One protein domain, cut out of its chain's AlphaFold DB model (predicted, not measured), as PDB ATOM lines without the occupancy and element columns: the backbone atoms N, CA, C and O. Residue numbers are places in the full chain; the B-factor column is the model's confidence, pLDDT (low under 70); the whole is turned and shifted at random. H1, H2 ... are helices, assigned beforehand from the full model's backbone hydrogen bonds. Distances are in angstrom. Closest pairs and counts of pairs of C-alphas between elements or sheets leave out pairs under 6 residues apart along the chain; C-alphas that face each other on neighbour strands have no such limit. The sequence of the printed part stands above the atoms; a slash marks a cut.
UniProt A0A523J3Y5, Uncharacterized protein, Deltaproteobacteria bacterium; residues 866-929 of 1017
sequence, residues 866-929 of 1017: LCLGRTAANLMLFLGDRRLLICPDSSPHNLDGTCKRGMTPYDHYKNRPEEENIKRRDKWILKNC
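This is residues 866 to 929 of the 1017 residues of an uncharacterized protein of Deltaproteobacteria bacterium (UniProt A0A523J3Y5). The model has little regular structure: H2 and the shorter H1 make an open V, a helical hairpin joined near the start of H1 and the end of H2. The long looped stretch of residues 880 to 913 links the V's two free ends and reaches far out to one side around Ser 890. The printed part has 64 residues, with two named helices, H1 then H2, and no named strand; the class is all helix, with 23 residues in named elements. It is compact, radius of gyration of the C-alphas 11.4 A, spanning 30 by 25 by 17 A.

H2, residues 914 to 928, touches H1, residues 872 to 879, with residues 922 to 928 alone. The closest C-alphas are those of Ala 872 and Leu 926, 5.3 A apart. The helices run opposite ways at a steep tilt of 37 degrees, only just past shallow. In both, every O i to N i+4 pair is within hydrogen-bond range.

H2 measures 21.1 A, from C-alpha 914 at (-17.250, 56.878, 23.524) to C-alpha 928 at (-18.369, 35.934, 20.825). H1 measures 10.6 A and begins at C-alpha 872 (-13.304, 39.227, 15.897).

The C-alphas farthest apart, of Ser 890 and Pro 913, are 31.0 A apart. The printed part has no cut; the link from H1 to H2 is long. Mean pLDDT of the printed part is 73.8; 19 residues are under 70, among them 886 to 893.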
ATOM      1  N   LEU A 866     -23.751  36.316  13.056       62.66
ATOM      2  CA  LEU A 866     -23.664  37.344  14.100       62.66
ATOM      3  C   LEU A 866     -22.437  38.249  13.925       62.66
ATOM      4  O   LEU A 866     -22.490  39.447  14.197       62.66
ATOM      5  N   CYS A 867     -21.343  37.672  13.434       69.94
ATOM      6  CA  CYS A 867     -20.084  38.370  13.211       69.94
ATOM      7  C   CYS A 867     -19.945  38.901  11.775       69.94
ATOM      8  O   CYS A 867     -18.837  39.226  11.349       69.94
ATOM      9  N   LEU A 868     -21.048  38.983  11.011       70.00
ATOM     10  CA  LEU A 868     -21.078  39.410   9.601       70.00
ATOM     11  C   LEU A 868     -20.125  38.596   8.701       70.00
ATOM     12  O   LEU A 868     -19.535  39.127   7.759       70.00
ATOM     13  N   GLY A 869     -19.909  37.318   9.027       69.06
ATOM     14  CA  GLY A 869     -18.941  36.445   8.360       69.06
ATOM     15  C   GLY A 869     -17.472  36.808   8.617       69.06
ATOM     16  O   GLY A 869     -16.598  36.345   7.886       69.06
ATOM     17  N   ARG A 870     -17.174  37.650   9.619       74.00
ATOM     18  CA  ARG A 870     -15.827  38.153   9.936       74.00
ATOM     19  C   ARG A 870     -15.307  37.572  11.255       74.00
ATOM     20  O   ARG A 870     -16.069  37.251  12.160       74.00
ATOM     21  N   THR A 871     -13.985  37.460  11.369       78.25
ATOM     22  CA  THR A 871     -13.301  37.167  12.641       78.25
ATOM     23  C   THR A 871     -13.402  38.369  13.585       78.25
ATOM     24  O   THR A 871     -13.651  39.486  13.128       78.25
ATOM     25  N   ALA A 872     -13.195  38.169  14.889       77.31
ATOM     26  CA  ALA A 872     -13.304  39.227  15.897       77.31
ATOM     27  C   ALA A 872     -12.465  40.466  15.529       77.31
ATOM     28  O   ALA A 872     -12.995  41.572  15.441       77.31
ATOM     29  N   ALA A 873     -11.187  40.262  15.188       71.50
ATOM     30  CA  ALA A 873     -10.281  41.333  14.769       71.50
ATOM     31  C   ALA A 873     -10.760  42.050  13.492       71.50
ATOM     32  O   ALA A 873     -10.737  43.279  13.418       71.50
ATOM     33  N   ASN A 874     -11.246  41.296  12.501       68.25
ATOM     34  CA  ASN A 874     -11.775  41.868  11.262       68.25
ATOM     35  C   ASN A 874     -13.046  42.673  11.491       68.25
ATOM     36  O   ASN A 874     -13.264  43.664  10.804       68.25
ATOM     37  N   LEU A 875     -13.899  42.231  12.412       79.31
ATOM     38  CA  LEU A 875     -15.140  42.914  12.724       79.31
ATOM     39  C   LEU A 875     -14.873  44.212  13.492       79.31
ATOM     40  O   LEU A 875     -15.464  45.230  13.158       79.31
ATOM     41  N   MET A 876     -13.942  44.207  14.451       80.88
ATOM     42  CA  MET A 876     -13.540  45.411  15.195       80.88
ATOM     43  C   MET A 876     -12.913  46.461  14.269       80.88
ATOM     44  O   MET A 876     -13.337  47.613  14.279       80.88
ATOM     45  N   LEU A 877     -11.978  46.050  13.400       74.81
ATOM     46  CA  LEU A 877     -11.362  46.935  12.401       74.81
ATOM     47  C   LEU A 877     -12.374  47.459  11.384       74.81
ATOM     48  O   LEU A 877     -12.331  48.627  11.012       74.81
ATOM     49  N   PHE A 878     -13.288  46.599  10.935       79.00
ATOM     50  CA  PHE A 878     -14.345  46.990  10.011       79.00
ATOM     51  C   PHE A 878     -15.302  48.007  10.639       79.00
ATOM     52  O   PHE A 878     -15.750  48.922   9.953       79.00
ATOM     53  N   LEU A 879     -15.630  47.867  11.923       80.06
ATOM     54  CA  LEU A 879     -16.540  48.783  12.605       80.06
ATOM     55  C   LEU A 879     -15.873  50.108  12.990       80.06
ATOM     56  O   LEU A 879     -16.551  51.126  12.909       80.06
ATOM     57  N   GLY A 880     -14.587  50.131  13.351       85.38
ATOM     58  CA  GLY A 880     -13.902  51.358  13.777       85.38
ATOM     59  C   GLY A 880     -14.461  51.873  15.105       85.38
ATOM     60  O   GLY A 880     -14.432  51.158  16.101       85.38
ATOM     61  N   ASP A 881     -15.026  53.073  15.126       78.50
ATOM     62  CA  ASP A 881     -15.790  53.681  16.232       78.50
ATOM     63  C   ASP A 881     -17.302  53.355  16.177       78.50
ATOM     64  O   ASP A 881     -18.041  53.549  17.143       78.50
ATOM     65  N   ARG A 882     -17.784  52.758  15.077       77.00
ATOM     66  CA  ARG A 882     -19.214  52.504  14.845       77.00
ATOM     67  C   ARG A 882     -19.808  51.470  15.808       77.00
ATOM     68  O   ARG A 882     -19.186  50.472  16.183       77.00
ATOM     69  N   ARG A 883     -21.088  51.645  16.150       80.12
ATOM     70  CA  ARG A 883     -21.839  50.679  16.969       80.12
ATOM     71  C   ARG A 883     -22.062  49.379  16.197       80.12
ATOM     72  O   ARG A 883     -22.579  49.404  15.083       80.12
ATOM     73  N   LEU A 884     -21.761  48.235  16.815       77.81
ATOM     74  CA  LEU A 884     -22.225  46.943  16.303       77.81
ATOM     75  C   LEU A 884     -23.739  46.818  16.535       77.81
ATOM     76  O   LEU A 884     -24.189  46.808  17.682       77.81
ATOM     77  N   LEU A 885     -24.501  46.721  15.447       73.56
ATOM     78  CA  LEU A 885     -25.952  46.553  15.451       73.56
ATOM     79  C   LEU A 885     -26.308  45.226  14.777       73.56
ATOM     80  O   LEU A 885     -25.846  44.964  13.670       73.56
ATOM     81  N   ILE A 886     -27.138  44.413  15.428       67.19
ATOM     82  CA  ILE A 886     -27.686  43.180  14.851       67.19
ATOM     83  C   ILE A 886     -28.999  43.510  14.138       67.19
ATOM     84  O   ILE A 886     -29.882  44.158  14.715       67.19
ATOM     85  N   CYS A 887     -29.123  43.061  12.887       59.25
ATOM     86  CA  CYS A 887     -30.273  43.330  12.027       59.25
ATOM     87  C   CYS A 887     -31.341  42.241  12.152       59.25
ATOM     88  O   CYS A 887     -31.046  41.066  11.947       59.25
ATOM     89  N   PRO A 888     -32.613  42.616  12.347       56.72
ATOM     90  CA  PRO A 888     -33.733  41.844  11.821       56.72
ATOM     91  C   PRO A 888     -33.722  41.895  10.281       56.72
ATOM     92  O   PRO A 888     -33.511  42.974   9.727       56.72
ATOM     93  N   ASP A 889     -34.051  40.796   9.589       49.16
ATOM     94  CA  ASP A 889     -34.078  40.715   8.106       49.16
ATOM     95  C   ASP A 889     -34.944  41.795   7.420       49.16
ATOM     96  O   ASP A 889     -34.773  42.086   6.239       49.16
ATOM     97  N   SER A 890     -35.885  42.413   8.140       52.50
ATOM     98  CA  SER A 890     -36.731  43.501   7.633       52.50
ATOM     99  C   SER A 890     -36.127  44.903   7.779       52.50
ATOM    100  O   SER A 890     -36.780  45.877   7.410       52.50
ATOM    101  N   SER A 891     -34.938  45.039   8.369       60.38
ATOM    102  CA  SER A 891     -34.319  46.344   8.619       60.38
ATOM    103  C   SER A 891     -33.446  46.784   7.441       60.38
ATOM    104  O   SER A 891     -32.762  45.962   6.831       60.38
ATOM    105  N   PRO A 892     -33.445  48.080   7.088       62.09
ATOM    106  CA  PRO A 892     -32.610  48.578   6.006       62.09
ATOM    107  C   PRO A 892     -31.124  48.455   6.373       62.09
ATOM    108  O   PRO A 892     -30.685  48.924   7.427       62.09
ATOM    109  N   HIS A 893     -30.357  47.832   5.482       67.12
ATOM    110  CA  HIS A 893     -28.912  47.672   5.609       67.12
ATOM    111  C   HIS A 893     -28.185  48.815   4.883       67.12
ATOM    112  O   HIS A 893     -28.699  49.411   3.931       67.12
ATOM    113  N   ASN A 894     -26.987  49.139   5.349       70.00
ATOM    114  CA  ASN A 894     -25.998  49.879   4.584       70.00
ATOM    115  C   ASN A 894     -25.406  48.971   3.498       70.00
ATOM    116  O   ASN A 894     -25.473  47.745   3.589       70.00
ATOM    117  N   LEU A 895     -24.805  49.576   2.471       66.12
ATOM    118  CA  LEU A 895     -24.174  48.847   1.363       66.12
ATOM    119  C   LEU A 895     -23.050  47.902   1.828       66.12
ATOM    120  O   LEU A 895     -22.767  46.915   1.159       66.12
ATOM    121  N   ASP A 896     -22.439  48.182   2.981       59.97
ATOM    122  CA  ASP A 896     -21.373  47.379   3.588       59.97
ATOM    123  C   ASP A 896     -21.886  46.207   4.451       59.97
ATOM    124  O   ASP A 896     -21.091  45.486   5.054       59.97
ATOM    125  N   GLY A 897     -23.209  46.011   4.513       63.25
ATOM    126  CA  GLY A 897     -23.861  44.951   5.281       63.25
ATOM    127  C   GLY A 897     -24.143  45.300   6.746       63.25
ATOM    128  O   GLY A 897     -24.730  44.481   7.447       63.25
ATOM    129  N   THR A 898     -23.777  46.498   7.222       70.88
ATOM    130  CA  THR A 898     -24.131  46.960   8.578       70.88
ATOM    131  C   THR A 898     -25.574  47.462   8.655       70.88
ATOM    132  O   THR A 898     -26.159  47.903   7.667       70.88
ATOM    133  N   CYS A 899     -26.182  47.429   9.836       72.56
ATOM    134  CA  CYS A 899     -27.568  47.865  10.024       72.56
ATOM    135  C   CYS A 899     -27.686  49.386  10.129       72.56
ATOM    136  O   CYS A 899     -26.979  49.995  10.929       72.56
ATOM    137  N   LYS A 900     -28.652  50.007   9.430       72.38
ATOM    138  CA  LYS A 900     -28.993  51.428   9.667       72.38
ATOM    139  C   LYS A 900     -29.703  51.638  11.004       72.38
ATOM    140  O   LYS A 900     -29.532  52.667  11.649       72.38
ATOM    141  N   ARG A 901     -30.537  50.673  11.403       62.56
ATOM    142  CA  ARG A 901     -31.231  50.608  12.696       62.56
ATOM    143  C   ARG A 901     -31.244  49.148  13.140       62.56
ATOM    144  O   ARG A 901     -31.552  48.277  12.332       62.56
ATOM    145  N   GLY A 902     -30.885  48.882  14.390       63.94
ATOM    146  CA  GLY A 902     -30.772  47.526  14.926       63.94
ATOM    147  C   GLY A 902     -30.560  47.543  16.436       63.94
ATOM    148  O   GLY A 902     -30.528  48.612  17.045       63.94
ATOM    149  N   MET A 903     -30.433  46.366  17.043       63.34
ATOM    150  CA  MET A 903     -30.172  46.234  18.480       63.34
ATOM    151  C   MET A 903     -28.665  46.130  18.726       63.34
ATOM    152  O   MET A 903     -27.975  45.416  17.998       63.34
ATOM    153  N   THR A 904     -28.146  46.820  19.745       73.25
ATOM    154  CA  THR A 904     -26.776  46.594  20.223       73.25
ATOM    155  C   THR A 904     -26.775  45.353  21.115       73.25
ATOM    156  O   THR A 904     -27.529  45.318  22.084       73.25
ATOM    157  N   PRO A 905     -25.944  44.334  20.848       64.38
ATOM    158  CA  PRO A 905     -25.911  43.125  21.677       64.38
ATOM    159  C   PRO A 905     -25.171  43.293  23.013       64.38
ATOM    160  O   PRO A 905     -25.009  42.333  23.764       64.38
ATOM    161  N   TYR A 906     -24.698  44.504  23.288       73.62
ATOM    162  CA  TYR A 906     -24.033  44.935  24.509       73.62
ATOM    163  C   TYR A 906     -24.704  46.222  25.000       73.62
ATOM    164  O   TYR A 906     -25.338  46.937  24.213       73.62
ATOM    165  N   ASP A 907     -24.543  46.529  26.287       71.06
ATOM    166  CA  ASP A 907     -25.177  47.687  26.916       71.06
ATOM    167  C   ASP A 907     -24.504  48.998  26.491       71.06
ATOM    168  O   ASP A 907     -23.595  49.513  27.151       71.06
ATOM    169  N   HIS A 908     -24.938  49.529  25.351       71.81
ATOM    170  CA  HIS A 908     -24.504  50.830  24.869       71.81
ATOM    171  C   HIS A 908     -25.282  51.938  25.592       71.81
ATOM    172  O   HIS A 908     -26.450  52.190  25.292       71.81
ATOM    173  N   TYR A 909     -24.620  52.682  26.479       76.56
ATOM    174  CA  TYR A 909     -25.243  53.791  27.208       76.56
ATOM    175  C   TYR A 909     -24.905  55.130  26.555       76.56
ATOM    176  O   TYR A 909     -23.738  55.421  26.294       76.56
ATOM    177  N   LYS A 910     -25.922  55.965  26.303       74.38
ATOM    178  CA  LYS A 910     -25.747  57.309  25.715       74.38
ATOM    179  C   LYS A 910     -24.931  58.258  26.608       74.38
ATOM    180  O   LYS A 910     -24.405  59.238  26.106       74.38
ATOM    181  N   ASN A 911     -24.830  57.949  27.898       80.88
ATOM    182  CA  ASN A 911     -24.294  58.824  28.940       80.88
ATOM    183  C   ASN A 911     -22.819  58.514  29.269       80.88
ATOM    184  O   ASN A 911     -22.269  59.114  30.186       80.88
ATOM    185  N   ARG A 912     -22.204  57.527  28.599       81.00
ATOM    186  CA  ARG A 912     -20.811  57.115  28.835       81.00
ATOM    187  C   ARG A 912     -19.879  57.659  27.749       81.00
ATOM    188  O   ARG A 912     -20.328  57.771  26.604       81.00
ATOM    189  N   PRO A 913     -18.594  57.914  28.069       87.25
ATOM    190  CA  PRO A 913     -17.588  58.275  27.077       87.25
ATOM    191  C   PRO A 913     -17.506  57.241  25.949       87.25
ATOM    192  O   PRO A 913     -17.641  56.033  26.172       87.25
ATOM    193  N   GLU A 914     -17.272  57.713  24.729       80.81
ATOM    194  CA  GLU A 914     -17.250  56.878  23.524       80.81
ATOM    195  C   GLU A 914     -16.200  55.759  23.603       80.81
ATOM    196  O   GLU A 914     -16.506  54.606  23.295       80.81
ATOM    197  N   GLU A 915     -15.017  56.048  24.153       83.56
ATOM    198  CA  GLU A 915     -13.966  55.052  24.396       83.56
ATOM    199  C   GLU A 915     -14.423  53.895  25.295       83.56
ATOM    200  O   GLU A 915     -14.022  52.744  25.099       83.56
ATOM    201  N   GLU A 916     -15.283  54.165  26.280       83.44
ATOM    202  CA  GLU A 916     -15.784  53.135  27.188       83.44
ATOM    203  C   GLU A 916     -16.812  52.228  26.492       83.44
ATOM    204  O   GLU A 916     -16.802  51.005  26.668       83.44
ATOM    205  N   ASN A 917     -17.664  52.813  25.644       83.62
ATOM    206  CA  ASN A 917     -18.599  52.063  24.803       83.62
ATOM    207  C   ASN A 917     -17.856  51.214  23.756       83.62
ATOM    208  O   ASN A 917     -18.219  50.050  23.557       83.62
ATOM    209  N   ILE A 918     -16.782  51.742  23.158       82.56
ATOM    210  CA  ILE A 918     -15.906  51.008  22.233       82.56
ATOM    211  C   ILE A 918     -15.242  49.828  22.950       82.56
ATOM    212  O   ILE A 918     -15.366  48.697  22.486       82.56
ATOM    213  N   LYS A 919     -14.639  50.034  24.131       84.19
ATOM    214  CA  LYS A 919     -14.030  48.945  24.920       84.19
ATOM    215  C   LYS A 919     -15.025  47.831  25.252       84.19
ATOM    216  O   LYS A 919     -14.676  46.651  25.201       84.19
ATOM    217  N   ARG A 920     -16.273  48.177  25.584       82.56
ATOM    218  CA  ARG A 920     -17.334  47.198  25.884       82.56
ATOM    219  C   ARG A 920     -17.790  46.432  24.645       82.56
ATOM    220  O   ARG A 920     -17.905  45.207  24.715       82.56
ATOM    221  N   ARG A 921     -18.001  47.125  23.520       89.25
ATOM    222  CA  ARG A 921     -18.278  46.510  22.213       89.25
ATOM    223  C   ARG A 921     -17.175  45.522  21.846       89.25
ATOM    224  O   ARG A 921     -17.452  44.380  21.497       89.25
ATOM    225  N   ASP A 922     -15.931  45.954  21.969       84.00
ATOM    226  CA  ASP A 922     -14.753  45.195  21.576       84.00
ATOM    227  C   ASP A 922     -14.553  43.957  22.451       84.00
ATOM    228  O   ASP A 922     -14.357  42.852  21.939       84.00
ATOM    229  N   LYS A 923     -14.730  44.099  23.767       84.12
ATOM    230  CA  LYS A 923     -14.754  42.968  24.700       84.12
ATOM    231  C   LYS A 923     -15.862  41.968  24.357       84.12
ATOM    232  O   LYS A 923     -15.655  40.761  24.475       84.12
ATOM    233  N   TRP A 924     -17.026  42.453  23.924       86.38
ATOM    234  CA  TRP A 924     -18.124  41.597  23.480       86.38
ATOM    235  C   TRP A 924     -17.785  40.863  22.173       86.38
ATOM    236  O   TRP A 924     -18.003  39.655  22.094       86.38
ATOM    237  N   ILE A 925     -17.202  41.542  21.179       81.75
ATOM    238  CA  ILE A 925     -16.802  40.933  19.898       81.75
ATOM    239  C   ILE A 925     -15.730  39.860  20.115       81.75
ATOM    240  O   ILE A 925     -15.880  38.747  19.620       81.75
ATOM    241  N   LEU A 926     -14.686  40.149  20.898       77.25
ATOM    242  CA  LEU A 926     -13.618  39.186  21.202       77.25
ATOM    243  C   LEU A 926     -14.133  37.930  21.905       77.25
ATOM    244  O   LEU A 926     -13.599  36.845  21.695       77.25
ATOM    245  N   LYS A 927     -15.168  38.072  22.736       80.56
ATOM    246  CA  LYS A 927     -15.769  36.953  23.461       80.56
ATOM    247  C   LYS A 927     -16.631  36.056  22.567       80.56
ATOM    248  O   LYS A 927     -16.732  34.868  22.851       80.56
ATOM    249  N   ASN A 928     -17.288  36.617  21.550       76.75
ATOM    250  CA  ASN A 928     -18.369  35.934  20.825       76.75
ATOM    251  C   ASN A 928     -18.092  35.704  19.328       76.75
ATOM    252  O   ASN A 928     -18.897  35.047  18.671       76.75
ATOM    253  N   CYS A 929     -16.994  36.231  18.778       78.38
ATOM    254  CA  CYS A 929     -16.621  36.047  17.375       78.38
ATOM    255  C   CYS A 929     -15.346  35.205  17.216       78.38
ATOM    256  O   CYS A 929     -14.475  35.253  18.085       78.38
TER     257      CYS A 929